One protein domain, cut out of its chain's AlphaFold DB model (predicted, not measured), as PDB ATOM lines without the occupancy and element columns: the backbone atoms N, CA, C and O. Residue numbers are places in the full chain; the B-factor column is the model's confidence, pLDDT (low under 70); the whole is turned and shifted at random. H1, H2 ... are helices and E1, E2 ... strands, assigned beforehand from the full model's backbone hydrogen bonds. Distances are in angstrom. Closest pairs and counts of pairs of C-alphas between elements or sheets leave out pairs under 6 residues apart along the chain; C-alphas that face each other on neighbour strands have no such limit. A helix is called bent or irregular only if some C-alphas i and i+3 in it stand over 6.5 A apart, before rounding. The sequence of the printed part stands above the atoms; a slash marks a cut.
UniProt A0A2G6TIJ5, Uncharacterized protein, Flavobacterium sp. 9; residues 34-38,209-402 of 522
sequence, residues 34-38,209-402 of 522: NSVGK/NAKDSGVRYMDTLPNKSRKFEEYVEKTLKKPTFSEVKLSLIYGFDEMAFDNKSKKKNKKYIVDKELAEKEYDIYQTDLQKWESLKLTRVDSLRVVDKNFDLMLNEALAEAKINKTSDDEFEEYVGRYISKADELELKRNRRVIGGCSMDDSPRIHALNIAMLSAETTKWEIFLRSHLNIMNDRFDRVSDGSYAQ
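What this domain is: This is residues 34 to 38 and 209 to 402 of the 522 residues of an uncharacterized protein of Flavobacterium sp. 9 (UniProt A0A2G6TIJ5). A loose helical body has one long arm: the helices H6, H7, H8 and H9 stand side by side in turn, H2 and H5 pack together at the H6 end of this row, and the arm H4a of the long bent helix H4 reaches away from the body with H3 packed across it. A small pair of strands, E1 and E2, lies by the start of H8, the short H1 packs on the other end of H8, and the loop of residues 255 to 261 sticks out at the far end of the arm. The printed part has 199 residues with ten named helices and two named strands, in the order H1 E1 H2 H3 H4 H5 H6 H7 E2 H8 H9 H10; the class is mostly helix, and the sheet, in the order E1 E2, is parallel. The whole is loose, with a radius of gyration of the C-alphas of 20.7 A, and the C-alphas span 63 by 50 by 33 A.

Where its parts are: The strands are E1, residues 211 to 213, beginning at C-alpha 211 (-3.358, -36.411, 36.914), and E2, residues 348 to 350; each is 6.4 A long. H8 is residues 359 to 373, 20.9 A, and H9 is residues 377 to 389, 17.9 A. H7 is residues 338 to 346, H6 residues 326 to 335, H5 residues 306 to 321, 22.1 A, and H2 residues 224 to 235, 16.2 A. H4, residues 266 to 303, was assigned as one helix by its hydrogen bonds but is bent, with C-alphas 291 and 294 7.7 A apart. Its arms are H4a, residues 266 to 291, 37.9 A, from C-alpha 266 (-7.118, -11.722, -5.313), and H4b, residues 294 to 303. H3 is residues 243 to 250, H1 residues 34 to 38, and H10 residues 399 to 402, ending at C-alpha 402 (10.896, -16.449, 35.187).

How they stand to each other: E1 and E2 are parallel at 33 degrees, with N 213 and O 349 2.7 A apart and N 349 and O 211 2.8 A apart, within hydrogen-bond range. With H2 to H7 between them they form a strand-helix-strand unit, two parallel neighbour strands with helices between. The closest C-alphas of E2 and H8 are those of Val 350 and Pro 360, 4.9 A apart. H8 and H9 form a helical hairpin and touch at Ala 368 and Phe 380, C-alphas 4.3 A apart. H7 and H8 touch at Leu 342 and Leu 370, C-alphas 5.9 A apart, opposite ways at a shallow tilt of 33 degrees, only just short of steep. H6 and H7 form another helical hairpin, closest at the C-alphas of Gly 333 and Glu 341, 4.7 A. H5 and H6 only just touch, with 3 pairs of C-alphas within 8 A, the closest those of Leu 315 and Val 332, 7.4 A. With residues 224 to 228 alone H2 touches H5, closest at the C-alphas of Lys 224 and Ala 314, 4.6 A, at a shallow tilt of 28 degrees, opposite ways. H4b and H5 touch only at the corner, and only just, with 3 pairs of C-alphas within 8 A, the closest those of Arg 301 and Phe 307, 5.5 A. H4a stands at a steep tilt of 67 degrees to H4b and is apart from H5, H6 and H8. With residues 272 to 276 alone H4a touches H3, closest at the C-alphas of Lys 245 and Ala 275, 5.7 A, only just about perpendicular at 71 degrees. H1 touches residues 369 to 373 of H8, closest at the C-alphas of Ser 35 and Ala 372, 5.5 A; H10 touches no helix. Every O i to N i+4 pair is within hydrogen-bond range in H1, H2, H3, H4a, H5, H6, H7, H8 and H9, and 5 of 6 are in H4b; H10 is too short for such a pair.

The domain as a whole: The C-alphas farthest apart are those of Gly 37 and Lys 260, 64.6 A. Residues 39 to 208 are not printed, and C-alphas 38 and 209 are 29.6 A apart across the cut. Of the links that are printed whole, H3 to H4, 15 residues, is long. Mean pLDDT of the printed part is 89.7; residues 218 to 222 and 252 to 264 are under 70.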
ATOM      1  N   ASN A  34     -11.178 -10.378  53.185       92.31
ATOM      2  CA  ASN A  34     -11.868 -11.468  53.871       92.31
ATOM      3  C   ASN A  34     -10.991 -12.730  53.972       92.31
ATOM      4  O   ASN A  34     -10.917 -13.357  55.028       92.31
ATOM      5  N   SER A  35     -10.300 -13.092  52.886       92.19
ATOM      6  CA  SER A  35      -9.376 -14.233  52.869       92.19
ATOM      7  C   SER A  35      -8.193 -13.999  53.814       92.19
ATOM      8  O   SER A  35      -7.878 -14.867  54.623       92.19
ATOM      9  N   VAL A  36      -7.582 -12.810  53.764       93.31
ATOM     10  CA  VAL A  36      -6.468 -12.425  54.649       93.31
ATOM     11  C   VAL A  36      -6.895 -12.453  56.120       93.31
ATOM     12  O   VAL A  36      -6.185 -13.015  56.952       93.31
ATOM     13  N   GLY A  37      -8.078 -11.923  56.448       92.31
ATOM     14  CA  GLY A  37      -8.620 -11.936  57.809       92.31
ATOM     15  C   GLY A  37      -8.805 -13.351  58.367       92.31
ATOM     16  O   GLY A  37      -8.378 -13.634  59.486       92.31
ATOM     17  N   LYS A  38      -9.359 -14.275  57.569       90.94
ATOM     18  CA  LYS A  38      -9.480 -15.694  57.954       90.94
ATOM     19  C   LYS A  38      -8.121 -16.339  58.236       90.94
ATOM     20  O   LYS A  38      -7.990 -17.088  59.199       90.94
ATOM     21  N   ASN A 209      -1.836 -39.282  43.509       89.44
ATOM     22  CA  ASN A 209      -2.315 -39.767  42.212       89.44
ATOM     23  C   ASN A 209      -3.065 -38.701  41.396       89.44
ATOM     24  O   ASN A 209      -3.925 -39.046  40.584       89.44
ATOM     25  N   ALA A 210      -2.783 -37.416  41.626       91.44
ATOM     26  CA  ALA A 210      -3.281 -36.355  40.761       91.44
ATOM     27  C   ALA A 210      -2.804 -36.573  39.315       91.44
ATOM     28  O   ALA A 210      -1.678 -37.034  39.086       91.44
ATOM     29  N   LYS A 211      -3.662 -36.260  38.343       90.75
ATOM     30  CA  LYS A 211      -3.358 -36.411  36.914       90.75
ATOM     31  C   LYS A 211      -2.712 -35.152  36.354       90.75
ATOM     32  O   LYS A 211      -3.063 -34.047  36.757       90.75
ATOM     33  N   ASP A 212      -1.798 -35.313  35.408       90.69
ATOM     34  CA  ASP A 212      -1.290 -34.171  34.652       90.69
ATOM     35  C   ASP A 212      -2.351 -33.702  33.650       90.69
ATOM     36  O   ASP A 212      -3.079 -34.501  33.066       90.69
ATOM     37  N   SER A 213      -2.449 -32.388  33.489       89.00
ATOM     38  CA  SER A 213      -3.397 -31.681  32.632       89.00
ATOM     39  C   SER A 213      -2.706 -30.473  31.993       89.00
ATOM     40  O   SER A 213      -1.573 -30.140  32.340       89.00
ATOM     41  N   GLY A 214      -3.365 -29.816  31.043       84.88
ATOM     42  CA  GLY A 214      -2.823 -28.672  30.306       84.88
ATOM     43  C   GLY A 214      -2.898 -28.890  28.799       84.88
ATOM     44  O   GLY A 214      -3.411 -29.905  28.330       84.88
ATOM     45  N   VAL A 215      -2.362 -27.943  28.027       78.25
ATOM     46  CA  VAL A 215      -2.535 -27.898  26.560       78.25
ATOM     47  C   VAL A 215      -2.082 -29.190  25.864       78.25
ATOM     48  O   VAL A 215      -2.672 -29.592  24.868       78.25
ATOM     49  N   ARG A 216      -1.053 -29.869  26.393       76.50
ATOM     50  CA  ARG A 216      -0.517 -31.126  25.832       76.50
ATOM     51  C   ARG A 216      -0.983 -32.397  26.548       76.50
ATOM     52  O   ARG A 216      -0.592 -33.485  26.144       76.50
ATOM     53  N   TYR A 217      -1.800 -32.258  27.589       75.56
ATOM     54  CA  TYR A 217      -2.223 -33.344  28.476       75.56
ATOM     55  C   TYR A 217      -3.753 -33.392  28.586       75.56
ATOM     56  O   TYR A 217      -4.306 -33.617  29.660       75.56
ATOM     57  N   MET A 218      -4.452 -33.119  27.482       66.00
ATOM     58  CA  MET A 218      -5.911 -33.200  27.451       66.00
ATOM     59  C   MET A 218      -6.361 -34.653  27.605       66.00
ATOM     60  O   MET A 218      -5.908 -35.529  26.866       66.00
ATOM     61  N   ASP A 219      -7.273 -34.895  28.547       64.81
ATOM     62  CA  ASP A 219      -7.944 -36.184  28.646       64.81
ATOM     63  C   ASP A 219      -8.872 -36.344  27.434       64.81
ATOM     64  O   ASP A 219      -9.740 -35.508  27.178       64.81
ATOM     65  N   THR A 220      -8.643 -37.389  26.643       58.72
ATOM     66  CA  THR A 220      -9.412 -37.674  25.426       58.72
ATOM     67  C   THR A 220     -10.643 -38.529  25.707       58.72
ATOM     68  O   THR A 220     -11.446 -38.767  24.801       58.72
ATOM     69  N   LEU A 221     -10.818 -38.997  26.948       59.44
ATOM     70  CA  LEU A 221     -11.975 -39.786  27.338       59.44
ATOM     71  C   LEU A 221     -13.197 -38.881  27.555       59.44
ATOM     72  O   LEU A 221     -13.121 -37.919  28.322       59.44
ATOM     73  N   PRO A 222     -14.355 -39.200  26.940       61.91
ATOM     74  CA  PRO A 222     -15.597 -38.504  27.233       61.91
ATOM     75  C   PRO A 222     -15.924 -38.613  28.723       61.91
ATOM     76  O   PRO A 222     -16.130 -39.714  29.234       61.91
ATOM     77  N   ASN A 223     -16.016 -37.475  29.401       82.94
ATOM     78  CA  ASN A 223     -16.428 -37.390  30.795       82.94
ATOM     79  C   ASN A 223     -17.737 -36.589  30.913       82.94
ATOM     80  O   ASN A 223     -18.132 -35.823  30.027       82.94
ATOM     81  N   LYS A 224     -18.477 -36.830  31.990       93.56
ATOM     82  CA  LYS A 224     -19.752 -36.176  32.285       93.56
ATOM     83  C   LYS A 224     -19.584 -34.678  32.528       93.56
ATOM     84  O   LYS A 224     -20.526 -33.948  32.233       93.56
ATOM     85  N   SER A 225     -18.419 -34.220  32.996       91.88
ATOM     86  CA  SER A 225     -18.121 -32.787  33.119       91.88
ATOM     87  C   SER A 225     -18.184 -32.093  31.760       91.88
ATOM     88  O   SER A 225     -18.953 -31.148  31.618       91.88
ATOM     89  N   ARG A 226     -17.538 -32.643  30.722       91.00
ATOM     90  CA  ARG A 226     -17.609 -32.087  29.362       91.00
ATOM     91  C   ARG A 226     -19.031 -32.081  28.808       91.00
ATOM     92  O   ARG A 226     -19.463 -31.097  28.223       91.00
ATOM     93  N   LYS A 227     -19.803 -33.151  29.033       93.94
ATOM     94  CA  LYS A 227     -21.218 -33.203  28.611       93.94
ATOM     95  C   LYS A 227     -22.081 -32.154  29.313       93.94
ATOM     96  O   LYS A 227     -23.025 -31.638  28.715       93.94
ATOM     97  N   PHE A 228     -21.803 -31.876  30.584       96.19
ATOM     98  CA  PHE A 228     -22.483 -30.827  31.336       96.19
ATOM     99  C   PHE A 228     -22.131 -29.436  30.795       96.19
ATOM    100  O   PHE A 228     -23.035 -28.637  30.558       96.19
ATOM    101  N   GLU A 229     -20.856 -29.175  30.518       94.75
ATOM    102  CA  GLU A 229     -20.405 -27.925  29.894       94.75
ATOM    103  C   GLU A 229     -21.042 -27.721  28.522       94.75
ATOM    104  O   GLU A 229     -21.669 -26.692  28.289       94.75
ATOM    105  N   GLU A 230     -20.999 -28.729  27.647       94.75
ATOM    106  CA  GLU A 230     -21.645 -28.693  26.330       94.75
ATOM    107  C   GLU A 230     -23.150 -28.404  26.435       94.75
ATOM    108  O   GLU A 230     -23.714 -27.664  25.623       94.75
ATOM    109  N   TYR A 231     -23.824 -28.964  27.446       96.44
ATOM    110  CA  TYR A 231     -25.223 -28.654  27.740       96.44
ATOM    111  C   TYR A 231     -25.413 -27.175  28.103       96.44
ATOM    112  O   TYR A 231     -26.317 -26.533  27.552       96.44
ATOM    113  N   VAL A 232     -24.564 -26.614  28.969       96.88
ATOM    114  CA  VAL A 232     -24.604 -25.193  29.342       96.88
ATOM    115  C   VAL A 232     -24.341 -24.310  28.122       96.88
ATOM    116  O   VAL A 232     -25.148 -23.428  27.817       96.88
ATOM    117  N   GLU A 233     -23.269 -24.569  27.377       95.69
ATOM    118  CA  GLU A 233     -22.877 -23.805  26.193       95.69
ATOM    119  C   GLU A 233     -23.973 -23.807  25.124       95.69
ATOM    120  O   GLU A 233     -24.352 -22.751  24.605       95.69
ATOM    121  N   LYS A 234     -24.542 -24.981  24.829       96.00
ATOM    122  CA  LYS A 234     -25.616 -25.139  23.843       96.00
ATOM    123  C   LYS A 234     -26.896 -24.443  24.289       96.00
ATOM    124  O   LYS A 234     -27.516 -23.733  23.494       96.00
ATOM    125  N   THR A 235     -27.291 -24.612  25.549       96.38
ATOM    126  CA  THR A 235     -28.523 -24.009  26.083       96.38
ATOM    127  C   THR A 235     -28.416 -22.487  26.139       96.38
ATOM    128  O   THR A 235     -29.360 -21.772  25.793       96.38
ATOM    129  N   LEU A 236     -27.233 -21.973  26.484       96.31
ATOM    130  CA  LEU A 236     -26.940 -20.542  26.509       96.31
ATOM    131  C   LEU A 236     -26.495 -19.977  25.158       96.31
ATOM    132  O   LEU A 236     -26.203 -18.777  25.079       96.31
ATOM    133  N   LYS A 237     -26.506 -20.784  24.094       96.75
ATOM    134  CA  LYS A 237     -26.170 -20.372  22.726       96.75
ATOM    135  C   LYS A 237     -24.814 -19.659  22.669       96.75
ATOM    136  O   LYS A 237     -24.750 -18.505  22.241       96.75
ATOM    137  N   LYS A 238     -23.757 -20.310  23.170       96.50
ATOM    138  CA  LYS A 238     -22.378 -19.818  23.038       96.50
ATOM    139  C   LYS A 238     -22.088 -19.531  21.556       96.50
ATOM    140  O   LYS A 238     -22.412 -20.380  20.720       96.50
ATOM    141  N   PRO A 239     -21.558 -18.344  21.204       95.94
ATOM    142  CA  PRO A 239     -21.154 -18.055  19.835       95.94
ATOM    143  C   PRO A 239     -20.171 -19.113  19.331       95.94
ATOM    144  O   PRO A 239     -19.318 -19.576  20.084       95.94
ATOM    145  N   THR A 240     -20.269 -19.478  18.056       94.31
ATOM    146  CA  THR A 240     -19.338 -20.407  17.404       94.31
ATOM    147  C   THR A 240     -18.708 -19.749  16.185       94.31
ATOM    148  O   THR A 240     -19.300 -18.861  15.567       94.31
ATOM    149  N   PHE A 241     -17.501 -20.187  15.832       94.00
ATOM    150  CA  PHE A 241     -16.793 -19.726  14.643       94.00
ATOM    151  C   PHE A 241     -16.389 -20.906  13.763       94.00
ATOM    152  O   PHE A 241     -16.148 -22.008  14.248       94.00
ATOM    153  N   SER A 242     -16.329 -20.684  12.452       92.88
ATOM    154  CA  SER A 242     -15.977 -21.733  11.497       92.88
ATOM    155  C   SER A 242     -14.489 -22.074  11.585       92.88
ATOM    156  O   SER A 242     -13.648 -21.209  11.346       92.88
ATOM    157  N   GLU A 243     -14.165 -23.346  11.827       87.75
ATOM    158  CA  GLU A 243     -12.780 -23.844  11.791       87.75
ATOM    159  C   GLU A 243     -12.108 -23.569  10.439       87.75
ATOM    160  O   GLU A 243     -10.963 -23.140  10.393       87.75
ATOM    161  N   VAL A 244     -12.846 -23.712   9.333       88.69
ATOM    162  CA  VAL A 244     -12.341 -23.419   7.980       88.69
ATOM    163  C   VAL A 244     -11.937 -21.948   7.845       88.69
ATOM    164  O   VAL A 244     -10.887 -21.637   7.285       88.69
ATOM    165  N   LYS A 245     -12.745 -21.023   8.380       90.75
ATOM    166  CA  LYS A 245     -12.411 -19.590   8.378       90.75
ATOM    167  C   LYS A 245     -11.243 -19.285   9.315       90.75
ATOM    168  O   LYS A 245     -10.416 -18.443   8.988       90.75
ATOM    169  N   LEU A 246     -11.136 -19.993  10.439       88.19
ATOM    170  CA  LEU A 246     -10.001 -19.875  11.352       88.19
ATOM    171  C   LEU A 246      -8.692 -20.302  10.662       88.19
ATOM    172  O   LEU A 246      -7.713 -19.558  10.693       88.19
ATOM    173  N   SER A 247      -8.699 -21.440   9.960       86.00
ATOM    174  CA  SER A 247      -7.570 -21.907   9.146       86.00
ATOM    175  C   SER A 247      -7.173 -20.914   8.061       86.00
ATOM    176  O   SER A 247      -5.980 -20.694   7.843       86.00
ATOM    177  N   LEU A 248      -8.153 -20.249   7.442       86.31
ATOM    178  CA  LEU A 248      -7.916 -19.202   6.452       86.31
ATOM    179  C   LEU A 248      -7.212 -17.967   7.050       86.31
ATOM    180  O   LEU A 248      -6.303 -17.421   6.423       86.31
ATOM    181  N   ILE A 249      -7.600 -17.539   8.256       86.94
ATOM    182  CA  ILE A 249      -7.010 -16.377   8.949       86.94
ATOM    183  C   ILE A 249      -5.552 -16.651   9.338       86.94
ATOM    184  O   ILE A 249      -4.666 -15.841   9.048       86.94
ATOM    185  N   TYR A 250      -5.297 -17.803   9.963       83.69
ATOM    186  CA  TYR A 250      -3.978 -18.162  10.496       83.69
ATOM    187  C   TYR A 250      -3.063 -18.851   9.477       83.69
ATOM    188  O   TYR A 250      -1.883 -19.060   9.750       83.69
ATOM    189  N   GLY A 251      -3.578 -19.171   8.287       76.62
ATOM    190  CA  GLY A 251      -2.803 -19.780   7.211       76.62
ATOM    191  C   GLY A 251      -2.371 -21.216   7.509       76.62
ATOM    192  O   GLY A 251      -1.340 -21.650   6.998       76.62
ATOM    193  N   PHE A 252      -3.135 -21.968   8.312       68.44
ATOM    194  CA  PHE A 252      -2.824 -23.376   8.601       68.44
ATOM    195  C   PHE A 252      -2.801 -24.234   7.327       68.44
ATOM    196  O   PHE A 252      -1.982 -25.143   7.207       68.44
ATOM    197  N   ASP A 253      -3.599 -23.862   6.324       63.75
ATOM    198  CA  ASP A 253      -3.626 -24.503   5.006       63.75
ATOM    199  C   ASP A 253      -2.331 -24.275   4.187       63.75
ATOM    200  O   ASP A 253      -2.102 -24.950   3.181       63.75
ATOM    201  N   GLU A 254      -1.473 -23.325   4.592       58.84
ATOM    202  CA  GLU A 254      -0.213 -22.970   3.920       58.84
ATOM    203  C   GLU A 254       1.023 -23.664   4.531       58.84
ATOM    204  O   GLU A 254       2.099 -23.598   3.942       58.84
ATOM    205  N   MET A 255       0.896 -24.376   5.662       53.59
ATOM    206  CA  MET A 255       2.012 -25.075   6.333       53.59
ATOM    207  C   MET A 255       2.389 -26.428   5.691       53.59
ATOM    208  O   MET A 255       3.063 -27.256   6.305       53.59
ATOM    209  N   ALA A 256       1.976 -26.679   4.447       54.12
ATOM    210  CA  ALA A 256       2.482 -27.807   3.675       54.12
ATOM    211  C   ALA A 256       3.922 -27.502   3.222       54.12
ATOM    212  O   ALA A 256       4.148 -26.559   2.468       54.12
ATOM    213  N   PHE A 257       4.891 -28.319   3.652       52.25
ATOM    214  CA  PHE A 257       6.338 -28.205   3.378       52.25
ATOM    215  C   PHE A 257       6.751 -28.326   1.894       52.25
ATOM    216  O   PHE A 257       7.930 -28.503   1.585       52.25
ATOM    217  N   ASP A 258       5.808 -28.234   0.959       56.31
ATOM    218  CA  ASP A 258       6.110 -28.262  -0.463       56.31
ATOM    219  C   ASP A 258       6.549 -26.866  -0.932       56.31
ATOM    220  O   ASP A 258       5.806 -25.889  -0.844       56.31
ATOM    221  N   ASN A 259       7.774 -26.791  -1.458       49.88
ATOM    222  CA  ASN A 259       8.560 -25.597  -1.825       49.88
ATOM    223  C   ASN A 259       7.974 -24.698  -2.942       49.88
ATOM    224  O   ASN A 259       8.708 -24.070  -3.708       49.88
ATOM    225  N   LYS A 260       6.652 -24.599  -3.084       53.59
ATOM    226  CA  LYS A 260       6.003 -23.685  -4.027       53.59
ATOM    227  C   LYS A 260       5.013 -22.803  -3.285       53.59
ATOM    228  O   LYS A 260       3.833 -23.132  -3.193       53.59
ATOM    229  N   SER A 261       5.479 -21.635  -2.835       53.59
ATOM    230  CA  SER A 261       4.590 -20.557  -2.400       53.59
ATOM    231  C   SER A 261       3.628 -20.232  -3.550       53.59
ATOM    232  O   SER A 261       4.015 -19.629  -4.559       53.59
ATOM    233  N   LYS A 262       2.374 -20.677  -3.450       58.62
ATOM    234  CA  LYS A 262       1.346 -20.319  -4.427       58.62
ATOM    235  C   LYS A 262       1.132 -18.808  -4.320       58.62
ATOM    236  O   LYS A 262       0.838 -18.300  -3.242       58.62
ATOM    237  N   LYS A 263       1.293 -18.071  -5.428       57.56
ATOM    238  CA  LYS A 263       0.915 -16.648  -5.496       57.56
ATOM    239  C   LYS A 263      -0.537 -16.518  -5.027       57.56
ATOM    240  O   LYS A 263      -1.429 -17.074  -5.669       57.56
ATOM    241  N   LYS A 264      -0.759 -15.803  -3.919       64.69
ATOM    242  CA  LYS A 264      -2.095 -15.550  -3.362       64.69
ATOM    243  C   LYS A 264      -2.927 -14.838  -4.425       64.69
ATOM    244  O   LYS A 264      -2.558 -13.757  -4.882       64.69
ATOM    245  N   ASN A 265      -4.002 -15.475  -4.892       72.31
ATOM    246  CA  ASN A 265      -4.889 -14.827  -5.852       72.31
ATOM    247  C   ASN A 265      -5.743 -13.771  -5.121       72.31
ATOM    248  O   ASN A 265      -5.924 -13.829  -3.904       72.31
ATOM    249  N   LYS A 266      -6.294 -12.810  -5.867       79.44
ATOM    250  CA  LYS A 266      -7.118 -11.722  -5.313       79.44
ATOM    251  C   LYS A 266      -8.320 -12.223  -4.494       79.44
ATOM    252  O   LYS A 266      -8.711 -11.563  -3.542       79.44
ATOM    253  N   LYS A 267      -8.886 -13.381  -4.844       82.06
ATOM    254  CA  LYS A 267     -10.023 -13.987  -4.142       82.06
ATOM    255  C   LYS A 267      -9.636 -14.468  -2.740       82.06
ATOM    256  O   LYS A 267     -10.356 -14.170  -1.805       82.06
ATOM    257  N   TYR A 268      -8.475 -15.107  -2.581       82.50
ATOM    258  CA  TYR A 268      -7.975 -15.530  -1.267       82.50
ATOM    259  C   TYR A 268      -7.833 -14.347  -0.298       82.50
ATOM    260  O   TYR A 268      -8.221 -14.450   0.858       82.50
ATOM    261  N   ILE A 269      -7.311 -13.213  -0.778       82.56
ATOM    262  CA  ILE A 269      -7.146 -12.001   0.043       82.56
ATOM    263  C   ILE A 269      -8.512 -11.478   0.502       82.56
ATOM    264  O   ILE A 269      -8.693 -11.206   1.681       82.56
ATOM    265  N   VAL A 270      -9.485 -11.408  -0.411       87.81
ATOM    266  CA  VAL A 270     -10.849 -10.950  -0.099       87.81
ATOM    267  C   VAL A 270     -11.557 -11.893   0.878       87.81
ATOM    268  O   VAL A 270     -12.178 -11.428   1.830       87.81
ATOM    269  N   ASP A 271     -11.446 -13.208   0.674       87.94
ATOM    270  CA  ASP A 271     -12.050 -14.209   1.559       87.94
ATOM    271  C   ASP A 271     -11.419 -14.151   2.965       87.94
ATOM    272  O   ASP A 271     -12.126 -14.275   3.966       87.94
ATOM    273  N   LYS A 272     -10.103 -13.898   3.052       88.94
ATOM    274  CA  LYS A 272      -9.392 -13.714   4.323       88.94
ATOM    275  C   LYS A 272      -9.835 -12.443   5.049       88.94
ATOM    276  O   LYS A 272     -10.176 -12.520   6.222       88.94
ATOM    277  N   GLU A 273      -9.882 -11.302   4.363       90.38
ATOM    278  CA  GLU A 273     -10.342 -10.032   4.951       90.38
ATOM    279  C   GLU A 273     -11.786 -10.128   5.466       90.38
ATOM    280  O   GLU A 273     -12.136  -9.531   6.486       90.38
ATOM    281  N   LEU A 274     -12.646 -10.879   4.769       93.38
ATOM    282  CA  LEU A 274     -14.004 -11.148   5.236       93.38
ATOM    283  C   LEU A 274     -13.999 -12.031   6.492       93.38
ATOM    284  O   LEU A 274     -14.699 -11.715   7.451       93.38
ATOM    285  N   ALA A 275     -13.196 -13.098   6.506       93.06
ATOM    286  CA  ALA A 275     -13.054 -13.973   7.666       93.06
ATOM    287  C   ALA A 275     -12.502 -13.230   8.896       93.06
ATOM    288  O   ALA A 275     -13.011 -13.442   9.991       93.06
ATOM    289  N   GLU A 276     -11.528 -12.333   8.721       93.31
ATOM    290  CA  GLU A 276     -10.982 -11.484   9.792       93.31
ATOM    291  C   GLU A 276     -12.071 -10.576  10.393       93.31
ATOM    292  O   GLU A 276     -12.255 -10.563  11.606       93.31
ATOM    293  N   LYS A 277     -12.890  -9.914   9.562       94.69
ATOM    294  CA  LYS A 277     -14.017  -9.091  10.050       94.69
ATOM    295  C   LYS A 277     -15.075  -9.903  10.791       94.69
ATOM    296  O   LYS A 277     -15.616  -9.449  11.796       94.69
ATOM    297  N   GLU A 278     -15.412 -11.085  10.282       95.44
ATOM    298  CA  GLU A 278     -16.335 -11.981  10.979       95.44
ATOM    299  C   GLU A 278     -15.751 -12.477  12.305       95.44
ATOM    300  O   GLU A 278     -16.490 -12.630  13.276       95.44
ATOM    301  N   TYR A 279     -14.436 -12.709  12.357       94.75
ATOM    302  CA  TYR A 279     -13.743 -13.106  13.576       94.75
ATOM    303  C   TYR A 279     -13.769 -11.993  14.625       94.75
ATOM    304  O   TYR A 279     -14.047 -12.283  15.783       94.75
ATOM    305  N   ASP A 280     -13.586 -10.730  14.235       94.56
ATOM    306  CA  ASP A 280     -13.697  -9.584  15.149       94.56
ATOM    307  C   ASP A 280     -15.104  -9.470  15.771       94.56
ATOM    308  O   ASP A 280     -15.255  -9.226  16.974       94.56
ATOM    309  N   ILE A 281     -16.150  -9.695  14.965       95.62
ATOM    310  CA  ILE A 281     -17.540  -9.736  15.445       95.62
ATOM    311  C   ILE A 281     -17.731 -10.917  16.401       95.62
ATOM    312  O   ILE A 281     -18.236 -10.731  17.507       95.62
ATOM    313  N   TYR A 282     -17.274 -12.111  16.013       96.00
ATOM    314  CA  TYR A 282     -17.322 -13.304  16.857       96.00
ATOM    315  C   TYR A 282     -16.611 -13.094  18.200       96.00
ATOM    316  O   TYR A 282     -17.166 -13.454  19.234       96.00
ATOM    317  N   GLN A 283     -15.426 -12.476  18.213       95.06
ATOM    318  CA  GLN A 283     -14.692 -12.159  19.440       95.06
ATOM    319  C   GLN A 283     -15.479 -11.200  20.333       95.06
ATOM    320  O   GLN A 283     -15.574 -11.421  21.538       95.06
ATOM    321  N   THR A 284     -16.100 -10.175  19.747       96.00
ATOM    322  CA  THR A 284     -16.944  -9.223  20.485       96.00
ATOM    323  C   THR A 284     -18.159  -9.920  21.106       96.00
ATOM    324  O   THR A 284     -18.465  -9.725  22.286       96.00
ATOM    325  N   ASP A 285     -18.838 -10.770  20.336       96.00
ATOM    326  CA  ASP A 285     -19.996 -11.532  20.803       96.00
ATOM    327  C   ASP A 285     -19.610 -12.563  21.869       96.00
ATOM    328  O   ASP A 285     -20.332 -12.722  22.857       96.00
ATOM    329  N   LEU A 286     -18.463 -13.229  21.710       95.81
ATOM    330  CA  LEU A 286     -17.931 -14.185  22.678       95.81
ATOM    331  C   LEU A 286     -17.557 -13.492  23.990       95.81
ATOM    332  O   LEU A 286     -17.976 -13.949  25.047       95.81
ATOM    333  N   GLN A 287     -16.851 -12.359  23.945       95.00
ATOM    334  CA  GLN A 287     -16.526 -11.571  25.141       95.00
ATOM    335  C   GLN A 287     -17.790 -11.127  25.881       95.00
ATOM    336  O   GLN A 287     -17.887 -11.253  27.104       95.00
ATOM    337  N   LYS A 288     -18.799 -10.651  25.141       96.12
ATOM    338  CA  LYS A 288     -20.099 -10.302  25.718       96.12
ATOM    339  C   LYS A 288     -20.776 -11.523  26.340       96.12
ATOM    340  O   LYS A 288     -21.326 -11.411  27.436       96.12
ATOM    341  N   TRP A 289     -20.735 -12.674  25.671       96.50
ATOM    342  CA  TRP A 289     -21.285 -13.923  26.189       96.50
ATOM    343  C   TRP A 289     -20.594 -14.355  27.488       96.50
ATOM    344  O   TRP A 289     -21.296 -14.570  28.474       96.50
ATOM    345  N   GLU A 290     -19.259 -14.386  27.524       93.94
ATOM    346  CA  GLU A 290     -18.467 -14.735  28.715       93.94
ATOM    347  C   GLU A 290     -18.765 -13.783  29.883       93.94
ATOM    348  O   GLU A 290     -19.027 -14.233  30.997       93.94
ATOM    349  N   SER A 291     -18.859 -12.471  29.626       95.25
ATOM    350  CA  SER A 291     -19.175 -11.476  30.668       95.25
ATOM    351  C   SER A 291     -20.546 -11.681  31.331       95.25
ATOM    352  O   SER A 291     -20.754 -11.294  32.480       95.25
ATOM    353  N   LEU A 292     -21.488 -12.304  30.616       96.31
ATOM    354  CA  LEU A 292     -22.840 -12.591  31.094       96.31
ATOM    355  C   LEU A 292     -23.025 -14.059  31.497       96.31
ATOM    356  O   LEU A 292     -24.090 -14.400  32.020       96.31
ATOM    357  N   LYS A 293     -22.027 -14.923  31.262       95.69
ATOM    358  CA  LYS A 293     -22.131 -16.381  31.378       95.69
ATOM    359  C   LYS A 293     -22.690 -16.791  32.728       95.69
ATOM    360  O   LYS A 293     -23.780 -17.349  32.777       95.69
ATOM    361  N   LEU A 294     -22.017 -16.431  33.819       95.38
ATOM    362  CA  LEU A 294     -22.412 -16.862  35.163       95.38
ATOM    363  C   LEU A 294     -23.824 -16.397  35.545       95.38
ATOM    364  O   LEU A 294     -24.602 -17.196  36.049       95.38
ATOM    365  N   THR A 295     -24.204 -15.161  35.208       96.44
ATOM    366  CA  THR A 295     -25.567 -14.649  35.474       96.44
ATOM    367  C   THR A 295     -26.630 -15.429  34.687       96.44
ATOM    368  O   THR A 295     -27.734 -15.696  35.168       96.44
ATOM    369  N   ARG A 296     -26.308 -15.820  33.449       97.25
ATOM    370  CA  ARG A 296     -27.198 -16.633  32.613       97.25
ATOM    371  C   ARG A 296     -27.260 -18.084  33.088       97.25
ATOM    372  O   ARG A 296     -28.332 -18.676  33.013       97.25
ATOM    373  N   VAL A 297     -26.161 -18.635  33.602       97.44
ATOM    374  CA  VAL A 297     -26.135 -19.966  34.226       97.44
ATOM    375  C   VAL A 297     -26.957 -19.975  35.519       97.44
ATOM    376  O   VAL A 297     -27.756 -20.889  35.700       97.44
ATOM    377  N   ASP A 298     -26.867 -18.930  36.352       97.12
ATOM    378  CA  ASP A 298     -27.718 -18.780  37.543       97.12
ATOM    379  C   ASP A 298     -29.207 -18.858  37.155       97.12
ATOM    380  O   ASP A 298     -30.001 -19.546  37.797       97.12
ATOM    381  N   SER A 299     -29.581 -18.195  36.053       97.25
ATOM    382  CA  SER A 299     -30.947 -18.233  35.516       97.25
ATOM    383  C   SER A 299     -31.318 -19.616  34.968       97.25
ATOM    384  O   SER A 299     -32.424 -20.089  35.220       97.25
ATOM    385  N   LEU A 300     -30.404 -20.273  34.240       97.31
ATOM    386  CA  LEU A 300     -30.599 -21.618  33.688       97.31
ATOM    387  C   LEU A 300     -30.883 -22.641  34.791       97.31
ATOM    388  O   LEU A 300     -31.841 -23.403  34.684       97.31
ATOM    389  N   ARG A 301     -30.101 -22.611  35.872       96.75
ATOM    390  CA  ARG A 301     -30.265 -23.508  37.019       96.75
ATOM    391  C   ARG A 301     -31.668 -23.440  37.625       96.75
ATOM    392  O   ARG A 301     -32.221 -24.465  38.007       96.75
ATOM    393  N   VAL A 302     -32.256 -22.244  37.706       96.50
ATOM    394  CA  VAL A 302     -33.607 -22.054  38.265       96.50
ATOM    395  C   VAL A 302     -34.688 -22.652  37.361       96.50
ATOM    396  O   VAL A 302     -35.689 -23.169  37.860       96.50
ATOM    397  N   VAL A 303     -34.516 -22.569  36.038       96.69
ATOM    398  CA  VAL A 303     -35.558 -22.955  35.072       96.69
ATOM    399  C   VAL A 303     -35.462 -24.407  34.612       96.69
ATOM    400  O   VAL A 303     -36.490 -24.992  34.270       96.69
ATOM    401  N   ASP A 304     -34.268 -25.001  34.609       96.69
ATOM    402  CA  ASP A 304     -34.043 -26.367  34.141       96.69
ATOM    403  C   ASP A 304     -33.521 -27.266  35.265       96.69
ATOM    404  O   ASP A 304     -32.359 -27.214  35.667       96.69
ATOM    405  N   LYS A 305     -34.395 -28.162  35.733       91.56
ATOM    406  CA  LYS A 305     -34.081 -29.139  36.785       91.56
ATOM    407  C   LYS A 305     -32.971 -30.118  36.388       91.56
ATOM    408  O   LYS A 305     -32.378 -30.731  37.272       91.56
ATOM    409  N   ASN A 306     -32.687 -30.281  35.093       94.81
ATOM    410  CA  ASN A 306     -31.594 -31.139  34.641       94.81
ATOM    411  C   ASN A 306     -30.221 -30.565  34.998       94.81
ATOM    412  O   ASN A 306     -29.275 -31.339  35.119       94.81
ATOM    413  N   PHE A 307     -30.109 -29.247  35.206       97.69
ATOM    414  CA  PHE A 307     -28.843 -28.596  35.530       97.69
ATOM    415  C   PHE A 307     -28.185 -29.217  36.768       97.69
ATOM    416  O   PHE A 307     -27.063 -29.715  36.690       97.69
ATOM    417  N   ASP A 308     -28.900 -29.242  37.898       97.31
ATOM    418  CA  ASP A 308     -28.357 -29.772  39.153       97.31
ATOM    419  C   ASP A 308     -28.109 -31.286  39.062       97.31
ATOM    420  O   ASP A 308     -27.137 -31.782  39.630       97.31
ATOM    421  N   LEU A 309     -28.953 -32.033  38.337       97.00
ATOM    422  CA  LEU A 309     -28.760 -33.472  38.137       97.00
ATOM    423  C   LEU A 309     -27.449 -33.750  37.389       97.00
ATOM    424  O   LEU A 309     -26.613 -34.514  37.870       97.00
ATOM    425  N   MET A 310     -27.249 -33.096  36.244       97.69
ATOM    426  CA  MET A 310     -26.056 -33.277  35.417       97.69
ATOM    427  C   MET A 310     -24.788 -32.816  36.139       97.69
ATOM    428  O   MET A 310     -23.781 -33.518  36.085       97.69
ATOM    429  N   LEU A 311     -24.844 -31.687  36.856       97.88
ATOM    430  CA  LEU A 311     -23.714 -31.175  37.631       97.88
ATOM    431  C   LEU A 311     -23.296 -32.154  38.740       97.88
ATOM    432  O   LEU A 311     -22.112 -32.458  38.880       97.88
ATOM    433  N   ASN A 312     -24.253 -32.689  39.506       97.19
ATOM    434  CA  ASN A 312     -23.954 -33.639  40.582       97.19
ATOM    435  C   ASN A 312     -23.430 -34.978  40.048       97.19
ATOM    436  O   ASN A 312     -22.490 -35.543  40.609       97.19
ATOM    437  N   GLU A 313     -23.999 -35.486  38.953       96.62
ATOM    438  CA  GLU A 313     -23.493 -36.700  38.309       96.62
ATOM    439  C   GLU A 313     -22.079 -36.517  37.750       96.62
ATOM    440  O   GLU A 313     -21.253 -37.425  37.866       96.62
ATOM    441  N   ALA A 314     -21.804 -35.356  37.152       96.69
ATOM    442  CA  ALA A 314     -20.478 -35.002  36.676       96.69
ATOM    443  C   ALA A 314     -19.480 -34.889  37.830       96.69
ATOM    444  O   ALA A 314     -18.378 -35.418  37.724       96.69
ATOM    445  N   LEU A 315     -19.876 -34.289  38.960       96.56
ATOM    446  CA  LEU A 315     -19.012 -34.171  40.135       96.56
ATOM    447  C   LEU A 315     -18.664 -35.551  40.701       96.56
ATOM    448  O   LEU A 315     -17.502 -35.820  41.002       96.56
ATOM    449  N   ALA A 316     -19.656 -36.434  40.831       95.69
ATOM    450  CA  ALA A 316     -19.442 -37.787  41.332       95.69
ATOM    451  C   ALA A 316     -18.438 -38.563  40.462       95.69
ATOM    452  O   ALA A 316     -17.533 -39.208  40.992       95.69
ATOM    453  N   GLU A 317     -18.555 -38.464  39.135       94.81
ATOM    454  CA  GLU A 317     -17.605 -39.087  38.210       94.81
ATOM    455  C   GLU A 317     -16.217 -38.430  38.275       94.81
ATOM    456  O   GLU A 317     -15.215 -39.139  38.364       94.81
ATOM    457  N   ALA A 318     -16.147 -37.096  38.296       92.56
ATOM    458  CA  ALA A 318     -14.896 -36.340  38.359       92.56
ATOM    459  C   ALA A 318     -14.074 -36.682  39.611       92.56
ATOM    460  O   ALA A 318     -12.858 -36.858  39.524       92.56
ATOM    461  N   LYS A 319     -14.724 -36.860  40.771       91.44
ATOM    462  CA  LYS A 319     -14.051 -37.292  42.011       91.44
ATOM    463  C   LYS A 319     -13.466 -38.704  41.915       91.44
ATOM    464  O   LYS A 319     -12.392 -38.954  42.459       91.44
ATOM    465  N   ILE A 320     -14.148 -39.617  41.221       90.06
ATOM    466  CA  ILE A 320     -13.681 -40.998  41.017       90.06
ATOM    467  C   ILE A 320     -12.524 -41.023  40.013       90.06
ATOM    468  O   ILE A 320     -11.471 -41.603  40.281       90.06
ATOM    469  N   ASN A 321     -12.708 -40.367  38.868       88.56
ATOM    470  CA  ASN A 321     -11.773 -40.411  37.746       88.56
ATOM    471  C   ASN A 321     -10.601 -39.436  37.889       88.56
ATOM    472  O   ASN A 321      -9.614 -39.579  37.158       88.56
ATOM    473  N   LYS A 322     -10.692 -38.488  38.831       87.19
ATOM    474  CA  LYS A 322      -9.707 -37.426  39.095       87.19
ATOM    475  C   LYS A 322      -9.469 -36.555  37.868       87.19
ATOM    476  O   LYS A 322      -8.333 -36.226  37.536       87.19
ATOM    477  N   THR A 323     -10.548 -36.258  37.155       83.44
ATOM    478  CA  THR A 323     -10.536 -35.519  35.895       83.44
ATOM    479  C   THR A 323     -11.548 -34.390  35.969       83.44
ATOM    480  O   THR A 323     -12.705 -34.595  36.326       83.44
ATOM    481  N   SER A 324     -11.079 -33.194  35.654       90.00
ATOM    482  CA  SER A 324     -11.839 -31.948  35.638       90.00
ATOM    483  C   SER A 324     -11.027 -30.897  34.883       90.00
ATOM    484  O   SER A 324      -9.851 -31.112  34.570       90.00
ATOM    485  N   ASP A 325     -11.647 -29.761  34.596       90.50
ATOM    486  CA  ASP A 325     -10.994 -28.570  34.067       90.50
ATOM    487  C   ASP A 325     -11.517 -27.322  34.800       90.50
ATOM    488  O   ASP A 325     -12.343 -27.415  35.713       90.50
ATOM    489  N   ASP A 326     -10.960 -26.155  34.468       90.50
ATOM    490  CA  ASP A 326     -11.232 -24.923  35.209       90.50
ATOM    491  C   ASP A 326     -12.701 -24.482  35.149       90.50
ATOM    492  O   ASP A 326     -13.202 -23.954  36.144       90.50
ATOM    493  N   GLU A 327     -13.391 -24.712  34.028       92.44
ATOM    494  CA  GLU A 327     -14.784 -24.290  33.852       92.44
ATOM    495  C   GLU A 327     -15.732 -25.168  34.674       92.44
ATOM    496  O   GLU A 327     -16.534 -24.644  35.456       92.44
ATOM    497  N   PHE A 328     -15.596 -26.495  34.591       95.50
ATOM    498  CA  PHE A 328     -16.385 -27.402  35.419       95.50
ATOM    499  C   PHE A 328     -16.207 -27.130  36.919       95.50
ATOM    500  O   PHE A 328     -17.176 -27.104  37.685       95.50
ATOM    501  N   GLU A 329     -14.966 -26.909  37.348       96.06
ATOM    502  CA  GLU A 329     -14.628 -26.632  38.745       96.06
ATOM    503  C   GLU A 329     -15.264 -25.330  39.247       96.06
ATOM    504  O   GLU A 329     -15.782 -25.307  40.367       96.06
ATOM    505  N   GLU A 330     -15.306 -24.275  38.426       95.69
ATOM    506  CA  GLU A 330     -15.977 -23.014  38.771       95.69
ATOM    507  C   GLU A 330     -17.476 -23.232  39.038       95.69
ATOM    508  O   GLU A 330     -18.027 -22.706  40.014       95.69
ATOM    509  N   TYR A 331     -18.141 -24.057  38.223       97.56
ATOM    510  CA  TYR A 331     -19.545 -24.408  38.437       97.56
ATOM    511  C   TYR A 331     -19.755 -25.192  39.736       97.56
ATOM    512  O   TYR A 331     -20.677 -24.879  40.496       97.56
ATOM    513  N   VAL A 332     -18.888 -26.161  40.039       98.06
ATOM    514  CA  VAL A 332     -18.920 -26.895  41.317       98.06
ATOM    515  C   VAL A 332     -18.746 -25.932  42.493       98.06
ATOM    516  O   VAL A 332     -19.524 -25.969  43.446       98.06
ATOM    517  N   GLY A 333     -17.789 -25.014  42.404       97.44
ATOM    518  CA  GLY A 333     -17.526 -24.005  43.422       97.44
ATOM    519  C   GLY A 333     -18.680 -23.057  43.694       97.44
ATOM    520  O   GLY A 333     -18.955 -22.709  44.846       97.44
ATOM    521  N   ARG A 334     -19.353 -22.623  42.625       96.88
ATOM    522  CA  ARG A 334     -20.462 -21.669  42.681       96.88
ATOM    523  C   ARG A 334     -21.767 -22.307  43.153       96.88
ATOM    524  O   ARG A 334     -22.513 -21.665  43.889       96.88
ATOM    525  N   TYR A 335     -22.058 -23.535  42.723       97.62
ATOM    526  CA  TYR A 335     -23.384 -24.142  42.897       97.62
ATOM    527  C   TYR A 335     -23.443 -25.302  43.889       97.62
ATOM    528  O   TYR A 335     -24.546 -25.621  44.344       97.62
ATOM    529  N   ILE A 336     -22.297 -25.901  44.228       97.62
ATOM    530  CA  ILE A 336     -22.183 -26.996  45.197       97.62
ATOM    531  C   ILE A 336     -21.400 -26.520  46.421       97.62
ATOM    532  O   ILE A 336     -22.008 -26.231  47.452       97.62
ATOM    533  N   SER A 337     -20.070 -26.421  46.335       98.00
ATOM    534  CA  SER A 337     -19.253 -25.911  47.436       98.00
ATOM    535  C   SER A 337     -17.818 -25.565  47.025       98.00
ATOM    536  O   SER A 337     -17.217 -26.190  46.151       98.00
ATOM    537  N   LYS A 338     -17.218 -24.618  47.759       97.44
ATOM    538  CA  LYS A 338     -15.791 -24.272  47.650       97.44
ATOM    539  C   LYS A 338     -14.852 -25.404  48.062       97.44
ATOM    540  O   LYS A 338     -13.728 -25.476  47.577       97.44
ATOM    541  N   ALA A 339     -15.309 -26.295  48.941       97.50
ATOM    542  CA  ALA A 339     -14.534 -27.460  49.352       97.50
ATOM    543  C   ALA A 339     -14.434 -28.496  48.220       97.50
ATOM    544  O   ALA A 339     -13.354 -29.041  48.000       97.50
ATOM    545  N   ASP A 340     -15.522 -28.719  47.480       97.75
ATOM    546  CA  ASP A 340     -15.539 -29.632  46.332       97.75
ATOM    547  C   ASP A 340     -14.729 -29.073  45.155       97.75
ATOM    548  O   ASP A 340     -13.974 -29.811  44.527       97.75
ATOM    549  N   GLU A 341     -14.809 -27.762  44.899       98.00
ATOM    550  CA  GLU A 341     -13.957 -27.082  43.911       98.00
ATOM    551  C   GLU A 341     -12.467 -27.257  44.243       98.00
ATOM    552  O   GLU A 341     -11.669 -27.648  43.388       98.00
ATOM    553  N   LEU A 342     -12.093 -27.022  45.507       97.88
ATOM    554  CA  LEU A 342     -10.727 -27.231  45.980       97.88
ATOM    555  C   LEU A 342     -10.293 -28.693  45.813       97.88
ATOM    556  O   LEU A 342      -9.168 -28.955  45.394       97.88
ATOM    557  N   GLU A 343     -11.162 -29.651  46.138       96.25
ATOM    558  CA  GLU A 343     -10.869 -31.076  45.980       96.25
ATOM    559  C   GLU A 343     -10.574 -31.439  44.518       96.25
ATOM    560  O   GLU A 343      -9.578 -32.115  44.252       96.25
ATOM    561  N   LEU A 344     -11.388 -30.961  43.574       96.06
ATOM    562  CA  LEU A 344     -11.178 -31.190  42.144       96.06
ATOM    563  C   LEU A 344      -9.871 -30.560  41.648       96.06
ATOM    564  O   LEU A 344      -9.049 -31.260  41.054       96.06
ATOM    565  N   LYS A 345      -9.596 -29.294  41.994       96.38
ATOM    566  CA  LYS A 345      -8.344 -28.629  41.595       96.38
ATOM    567  C   LYS A 345      -7.099 -29.364  42.098       96.38
ATOM    568  O   LYS A 345      -6.089 -29.430  41.402       96.38
ATOM    569  N   ARG A 346      -7.171 -29.975  43.285       96.50
ATOM    570  CA  ARG A 346      -6.074 -30.766  43.872       96.50
ATOM    571  C   ARG A 346      -5.913 -32.164  43.259       96.50
ATOM    572  O   ARG A 346      -4.889 -32.807  43.494       96.50
ATOM    573  N   ASN A 347      -6.885 -32.637  42.476       94.50
ATOM    574  CA  ASN A 347      -6.809 -33.897  41.730       94.50
ATOM    575  C   ASN A 347      -6.078 -33.771  40.383       94.50
ATOM    576  O   ASN A 347      -5.818 -34.797  39.752       94.50
ATOM    577  N   ARG A 348      -5.693 -32.560  39.957       91.69
ATOM    578  CA  ARG A 348      -4.925 -32.357  38.723       91.69
ATOM    579  C   ARG A 348      -3.757 -31.389  38.886       91.69
ATOM    580  O   ARG A 348      -3.863 -30.371  39.566       91.69
ATOM    581  N   ARG A 349      -2.650 -31.698  38.212       93.44
ATOM    582  CA  ARG A 349      -1.489 -30.821  38.034       93.44
ATOM    583  C   ARG A 349      -1.588 -30.164  36.665       93.44
ATOM    584  O   ARG A 349      -1.773 -30.851  35.666       93.44
ATOM    585  N   VAL A 350      -1.496 -28.842  36.607       93.44
ATOM    586  CA  VAL A 350      -1.491 -28.108  35.334       93.44
ATOM    587  C   VAL A 350      -0.052 -27.938  34.882       93.44
ATOM    588  O   VAL A 350       0.731 -27.295  35.577       93.44
ATOM    589  N   ILE A 351       0.281 -28.518  33.732       93.12
ATOM    590  CA  ILE A 351       1.599 -28.437  33.107       93.12
ATOM    591  C   ILE A 351       1.561 -27.354  32.034       93.12
ATOM    592  O   ILE A 351       0.750 -27.416  31.105       93.12
ATOM    593  N   GLY A 352       2.448 -26.365  32.149       92.25
ATOM    594  CA  GLY A 352       2.500 -25.258  31.197       92.25
ATOM    595  C   GLY A 352       3.043 -25.697  29.834       92.25
ATOM    596  O   GLY A 352       4.033 -26.428  29.745       92.25
ATOM    597  N   GLY A 353       2.425 -25.238  28.749       88.56
ATOM    598  CA  GLY A 353       2.835 -25.560  27.382       88.56
ATOM    599  C   GLY A 353       4.118 -24.859  26.921       88.56
ATOM    600  O   GLY A 353       4.804 -25.372  26.031       88.56
ATOM    601  N   CYS A 354       4.451 -23.705  27.508       90.19
ATOM    602  CA  CYS A 354       5.651 -22.919  27.219       90.19
ATOM    603  C   CYS A 354       5.982 -21.960  28.376       90.19
ATOM    604  O   CYS A 354       5.269 -21.895  29.374       90.19
ATOM    605  N   SER A 355       7.042 -21.165  28.220       86.94
ATOM    606  CA  SER A 355       7.501 -20.221  29.240       86.94
ATOM    607  C   SER A 355       6.555 -19.035  29.453       86.94
ATOM    608  O   SER A 355       6.662 -18.350  30.457       86.94
ATOM    609  N   MET A 356       5.633 -18.756  28.532       86.00
ATOM    610  CA  MET A 356       4.620 -17.701  28.699       86.00
ATOM    611  C   MET A 356       3.281 -18.249  29.213       86.00
ATOM    612  O   MET A 356       2.310 -17.508  29.295       86.00
ATOM    613  N   ASP A 357       3.206 -19.550  29.508       89.94
ATOM    614  CA  ASP A 357       1.991 -20.170  30.021       89.94
ATOM    615  C   ASP A 357       1.892 -19.988  31.542       89.94
ATOM    616  O   ASP A 357       2.624 -20.620  32.320       89.94
ATOM    617  N   ASP A 358       0.967 -19.119  31.947       90.81
ATOM    618  CA  ASP A 358       0.660 -18.820  33.344       90.81
ATOM    619  C   ASP A 358      -0.399 -19.755  33.943       90.81
ATOM    620  O   ASP A 358      -0.649 -19.694  35.147       90.81
ATOM    621  N   SER A 359      -0.975 -20.681  33.165       92.31
ATOM    622  CA  SER A 359      -2.016 -21.605  33.644       92.31
ATOM    623  C   SER A 359      -1.618 -22.369  34.919       92.31
ATOM    624  O   SER A 359      -2.440 -22.441  35.834       92.31
ATOM    625  N   PRO A 360      -0.375 -22.882  35.082       94.94
ATOM    626  CA  PRO A 360       0.038 -23.520  36.336       94.94
ATOM    627  C   PRO A 360       0.004 -22.581  37.547       94.94
ATOM    628  O   PRO A 360      -0.337 -22.990  38.658       94.94
ATOM    629  N   ARG A 361       0.344 -21.307  37.329       95.25
ATOM    630  CA  ARG A 361       0.411 -20.278  38.371       95.25
ATOM    631  C   ARG A 361      -0.983 -19.790  38.749       95.25
ATOM    632  O   ARG A 361      -1.285 -19.694  39.935       95.25
ATOM    633  N   ILE A 362      -1.850 -19.592  37.756       94.94
ATOM    634  CA  ILE A 362      -3.276 -19.300  37.946       94.94
ATOM    635  C   ILE A 362      -3.955 -20.448  38.705       94.94
ATOM    636  O   ILE A 362      -4.678 -20.205  39.670       94.94
ATOM    637  N   HIS A 363      -3.673 -21.705  38.346       96.06
ATOM    638  CA  HIS A 363      -4.198 -22.874  39.061       96.06
ATOM    639  C   HIS A 363      -3.771 -22.887  40.531       96.06
ATOM    640  O   HIS A 363      -4.596 -23.078  41.425       96.06
ATOM    641  N   ALA A 364      -2.493 -22.614  40.806       97.44
ATOM    642  CA  ALA A 364      -1.984 -22.517  42.171       97.44
ATOM    643  C   ALA A 364      -2.589 -21.346  42.958       97.44
ATOM    644  O   ALA A 364      -2.880 -21.504  44.145       97.44
ATOM    645  N   LEU A 365      -2.821 -20.199  42.310       97.19
ATOM    646  CA  LEU A 365      -3.519 -19.065  42.916       97.19
ATOM    647  C   LEU A 365      -4.950 -19.446  43.293       97.19
ATOM    648  O   LEU A 365      -5.360 -19.199  44.425       97.19
ATOM    649  N   ASN A 366      -5.679 -20.098  42.387       96.75
ATOM    650  CA  ASN A 366      -7.040 -20.564  42.641       96.75
ATOM    651  C   ASN A 366      -7.077 -21.549  43.818       96.75
ATOM    652  O   ASN A 366      -7.899 -21.398  44.721       96.75
ATOM    653  N   ILE A 367      -6.142 -22.505  43.877       98.25
ATOM    654  CA  ILE A 367      -6.011 -23.410  45.028       98.25
ATOM    655  C   ILE A 367      -5.732 -22.623  46.313       98.25
ATOM    656  O   ILE A 367      -6.366 -22.894  47.334       98.25
ATOM    657  N   ALA A 368      -4.819 -21.648  46.291       97.75
ATOM    658  CA  ALA A 368      -4.515 -20.827  47.461       97.75
ATOM    659  C   ALA A 368      -5.751 -20.041  47.931       97.75
ATOM    660  O   ALA A 368      -6.104 -20.101  49.109       97.75
ATOM    661  N   MET A 369      -6.463 -19.373  47.020       95.94
ATOM    662  CA  MET A 369      -7.687 -18.629  47.329       95.94
ATOM    663  C   MET A 369      -8.756 -19.524  47.964       95.94
ATOM    664  O   MET A 369      -9.257 -19.213  49.044       95.94
ATOM    665  N   LEU A 370      -9.045 -20.672  47.350       96.94
ATOM    666  CA  LEU A 370     -10.015 -21.636  47.871       96.94
ATOM    667  C   LEU A 370      -9.592 -22.210  49.220       96.94
ATOM    668  O   LEU A 370     -10.421 -22.402  50.109       96.94
ATOM    669  N   SER A 371      -8.297 -22.452  49.405       97.12
ATOM    670  CA  SER A 371      -7.743 -22.919  50.675       97.12
ATOM    671  C   SER A 371      -7.916 -21.873  51.774       97.12
ATOM    672  O   SER A 371      -8.299 -22.220  52.885       97.12
ATOM    673  N   ALA A 372      -7.728 -20.588  51.472       94.56
ATOM    674  CA  ALA A 372      -8.015 -19.511  52.416       94.56
ATOM    675  C   ALA A 372      -9.517 -19.422  52.743       94.56
ATOM    676  O   ALA A 372      -9.901 -19.314  53.909       94.56
ATOM    677  N   GLU A 373     -10.387 -19.525  51.734       92.50
ATOM    678  CA  GLU A 373     -11.844 -19.478  51.915       92.50
ATOM    679  C   GLU A 373     -12.378 -20.635  52.769       92.50
ATOM    680  O   GLU A 373     -13.284 -20.421  53.584       92.50
ATOM    681  N   THR A 374     -11.782 -21.819  52.606       94.50
ATOM    682  CA  THR A 374     -12.121 -23.074  53.296       94.50
ATOM    683  C   THR A 374     -11.231 -23.366  54.509       94.50
ATOM    684  O   THR A 374     -11.316 -24.448  55.092       94.50
ATOM    685  N   THR A 375     -10.407 -22.403  54.940       92.12
ATOM    686  CA  THR A 375      -9.546 -22.483  56.139       92.12
ATOM    687  C   THR A 375      -8.536 -23.646  56.144       92.12
ATOM    688  O   THR A 375      -8.207 -24.197  57.190       92.12
ATOM    689  N   LYS A 376      -8.020 -24.023  54.969       95.19
ATOM    690  CA  LYS A 376      -6.958 -25.023  54.758       95.19
ATOM    691  C   LYS A 376      -5.585 -24.359  54.685       95.19
ATOM    692  O   LYS A 376      -5.005 -24.218  53.607       95.19
ATOM    693  N   TRP A 377      -5.088 -23.903  55.833       95.12
ATOM    694  CA  TRP A 377      -3.833 -23.147  55.944       95.12
ATOM    695  C   TRP A 377      -2.642 -23.835  55.264       95.12
ATOM    696  O   TRP A 377      -1.907 -23.209  54.506       95.12
ATOM    697  N   GLU A 378      -2.479 -25.132  55.494       94.31
ATOM    698  CA  GLU A 378      -1.382 -25.942  54.975       94.31
ATOM    699  C   GLU A 378      -1.359 -25.992  53.441       94.31
ATOM    700  O   GLU A 378      -0.299 -25.933  52.812       94.31
ATOM    701  N   ILE A 379      -2.539 -26.030  52.817       97.25
ATOM    702  CA  ILE A 379      -2.673 -26.013  51.360       97.25
ATOM    703  C   ILE A 379      -2.467 -24.595  50.836       97.25
ATOM    704  O   ILE A 379      -1.759 -24.419  49.842       97.25
ATOM    705  N   PHE A 380      -3.004 -23.586  51.532       97.69
ATOM    706  CA  PHE A 380      -2.803 -22.177  51.203       97.69
ATOM    707  C   PHE A 380      -1.313 -21.831  51.157       97.69
ATOM    708  O   PHE A 380      -0.818 -21.421  50.105       97.69
ATOM    709  N   LEU A 381      -0.587 -22.054  52.258       97.25
ATOM    710  CA  LEU A 381       0.806 -21.637  52.371       97.25
ATOM    711  C   LEU A 381       1.684 -22.377  51.360       97.25
ATOM    712  O   LEU A 381       2.493 -21.747  50.687       97.25
ATOM    713  N   ARG A 382       1.502 -23.692  51.174       97.44
ATOM    714  CA  ARG A 382       2.267 -24.445  50.163       97.44
ATOM    715  C   ARG A 382       1.994 -23.964  48.740       97.44
ATOM    716  O   ARG A 382       2.930 -23.849  47.953       97.44
ATOM    717  N   SER A 383       0.735 -23.683  48.412       97.81
ATOM    718  CA  SER A 383       0.354 -23.193  47.081       97.81
ATOM    719  C   SER A 383       0.938 -21.807  46.830       97.81
ATOM    720  O   SER A 383       1.529 -21.568  45.780       97.81
ATOM    721  N   HIS A 384       0.879 -20.930  47.830       97.81
ATOM    722  CA  HIS A 384       1.474 -19.607  47.755       97.81
ATOM    723  C   HIS A 384       3.011 -19.659  47.655       97.81
ATOM    724  O   HIS A 384       3.601 -19.007  46.798       97.81
ATOM    725  N   LEU A 385       3.680 -20.511  48.442       97.69
ATOM    726  CA  LEU A 385       5.127 -20.718  48.326       97.69
ATOM    727  C   LEU A 385       5.518 -21.259  46.943       97.69
ATOM    728  O   LEU A 385       6.576 -20.881  46.441       97.69
ATOM    729  N   ASN A 386       4.684 -22.092  46.306       97.12
ATOM    730  CA  ASN A 386       4.903 -22.522  44.922       97.12
ATOM    731  C   ASN A 386       4.814 -21.353  43.937       97.12
ATOM    732  O   ASN A 386       5.644 -21.287  43.037       97.12
ATOM    733  N   ILE A 387       3.879 -20.414  44.124       97.00
ATOM    734  CA  ILE A 387       3.801 -19.179  43.324       97.00
ATOM    735  C   ILE A 387       5.084 -18.357  43.505       97.00
ATOM    736  O   ILE A 387       5.747 -18.024  42.519       97.00
ATOM    737  N   MET A 388       5.491 -18.111  44.752       96.25
ATOM    738  CA  MET A 388       6.701 -17.348  45.078       96.25
ATOM    739  C   MET A 388       7.967 -17.985  44.480       96.25
ATOM    740  O   MET A 388       8.768 -17.311  43.826       96.25
ATOM    741  N   ASN A 389       8.125 -19.303  44.635       95.25
ATOM    742  CA  ASN A 389       9.264 -20.068  44.117       95.25
ATOM    743  C   ASN A 389       9.142 -20.442  42.636       95.25
ATOM    744  O   ASN A 389      10.063 -21.058  42.109       95.25
ATOM    745  N   ASP A 390       8.029 -20.097  41.987       93.56
ATOM    746  CA  ASP A 390       7.703 -20.509  40.621       93.56
ATOM    747  C   ASP A 390       7.888 -22.021  40.379       93.56
ATOM    748  O   ASP A 390       8.430 -22.470  39.370       93.56
ATOM    749  N   ARG A 391       7.447 -22.820  41.355       93.44
ATOM    750  CA  ARG A 391       7.633 -24.274  41.405       93.44
ATOM    751  C   ARG A 391       6.569 -24.989  40.568       93.44
ATOM    752  O   ARG A 391       5.687 -25.648  41.118       93.44
ATOM    753  N   PHE A 392       6.657 -24.834  39.250       93.25
ATOM    754  CA  PHE A 392       5.700 -25.396  38.298       93.25
ATOM    755  C   PHE A 392       6.386 -26.057  37.111       93.25
ATOM    756  O   PHE A 392       7.347 -25.522  36.556       93.25
ATOM    757  N   ASP A 393       5.827 -27.187  36.691       90.31
ATOM    758  CA  ASP A 393       6.297 -27.920  35.527       90.31
ATOM    759  C   ASP A 393       5.804 -27.264  34.238       90.31
ATOM    760  O   ASP A 393       4.634 -26.894  34.086       90.31
ATOM    761  N   ARG A 394       6.726 -27.127  33.287       90.75
ATOM    762  CA  ARG A 394       6.455 -26.612  31.947       90.75
ATOM    763  C   ARG A 394       7.236 -27.428  30.935       90.75
ATOM    764  O   ARG A 394       8.370 -27.823  31.188       90.75
ATOM    765  N   VAL A 395       6.649 -27.628  29.761       87.38
ATOM    766  CA  VAL A 395       7.286 -28.366  28.658       87.38
ATOM    767  C   VAL A 395       8.544 -27.648  28.158       87.38
ATOM    768  O   VAL A 395       9.503 -28.275  27.716       87.38
ATOM    769  N   SER A 396       8.545 -26.319  28.226       85.06
ATOM    770  CA  SER A 396       9.703 -25.476  27.955       85.06
ATOM    771  C   SER A 396       9.600 -24.237  28.832       85.06
ATOM    772  O   SER A 396       8.553 -23.591  28.834       85.06
ATOM    773  N   ASP A 397      10.660 -23.910  29.574       84.50
ATOM    774  CA  ASP A 397      10.718 -22.707  30.405       84.50
ATOM    775  C   ASP A 397      12.032 -21.955  30.177       84.50
ATOM    776  O   ASP A 397      13.113 -22.543  30.181       84.50
ATOM    777  N   GLY A 398      11.929 -20.650  29.940       81.12
ATOM    778  CA  GLY A 398      13.058 -19.775  29.648       81.12
ATOM    779  C   GLY A 398      13.296 -18.803  30.797       81.12
ATOM    780  O   GLY A 398      12.345 -18.271  31.370       81.12
ATOM    781  N   SER A 399      14.563 -18.513  31.097       79.06
ATOM    782  CA  SER A 399      14.954 -17.641  32.218       79.06
ATOM    783  C   SER A 399      14.348 -16.232  32.148       79.06
ATOM    784  O   SER A 399      14.017 -15.652  33.180       79.06
ATOM    785  N   TYR A 400      14.137 -15.691  30.943       81.00
ATOM    786  CA  TYR A 400      13.516 -14.375  30.754       81.00
ATOM    787  C   TYR A 400      12.082 -14.313  31.306       81.00
ATOM    788  O   TYR A 400      11.695 -13.308  31.900       81.00
ATOM    789  N   ALA A 401      11.303 -15.390  31.152       79.69
ATOM    790  CA  ALA A 401       9.921 -15.437  31.613       79.69
ATOM    791  C   ALA A 401       9.846 -15.582  33.137       79.69
ATOM    792  O   ALA A 401       9.033 -14.926  33.781       79.69
ATOM    793  N   GLN A 402      10.757 -16.358  33.730       79.62
ATOM    794  CA  GLN A 402      10.896 -16.449  35.187       79.62
ATOM    795  C   GLN A 402      11.197 -15.086  35.830       79.62
ATOM    796  O   GLN A 402      10.709 -14.789  36.922       79.62
TER     797      GLN A 402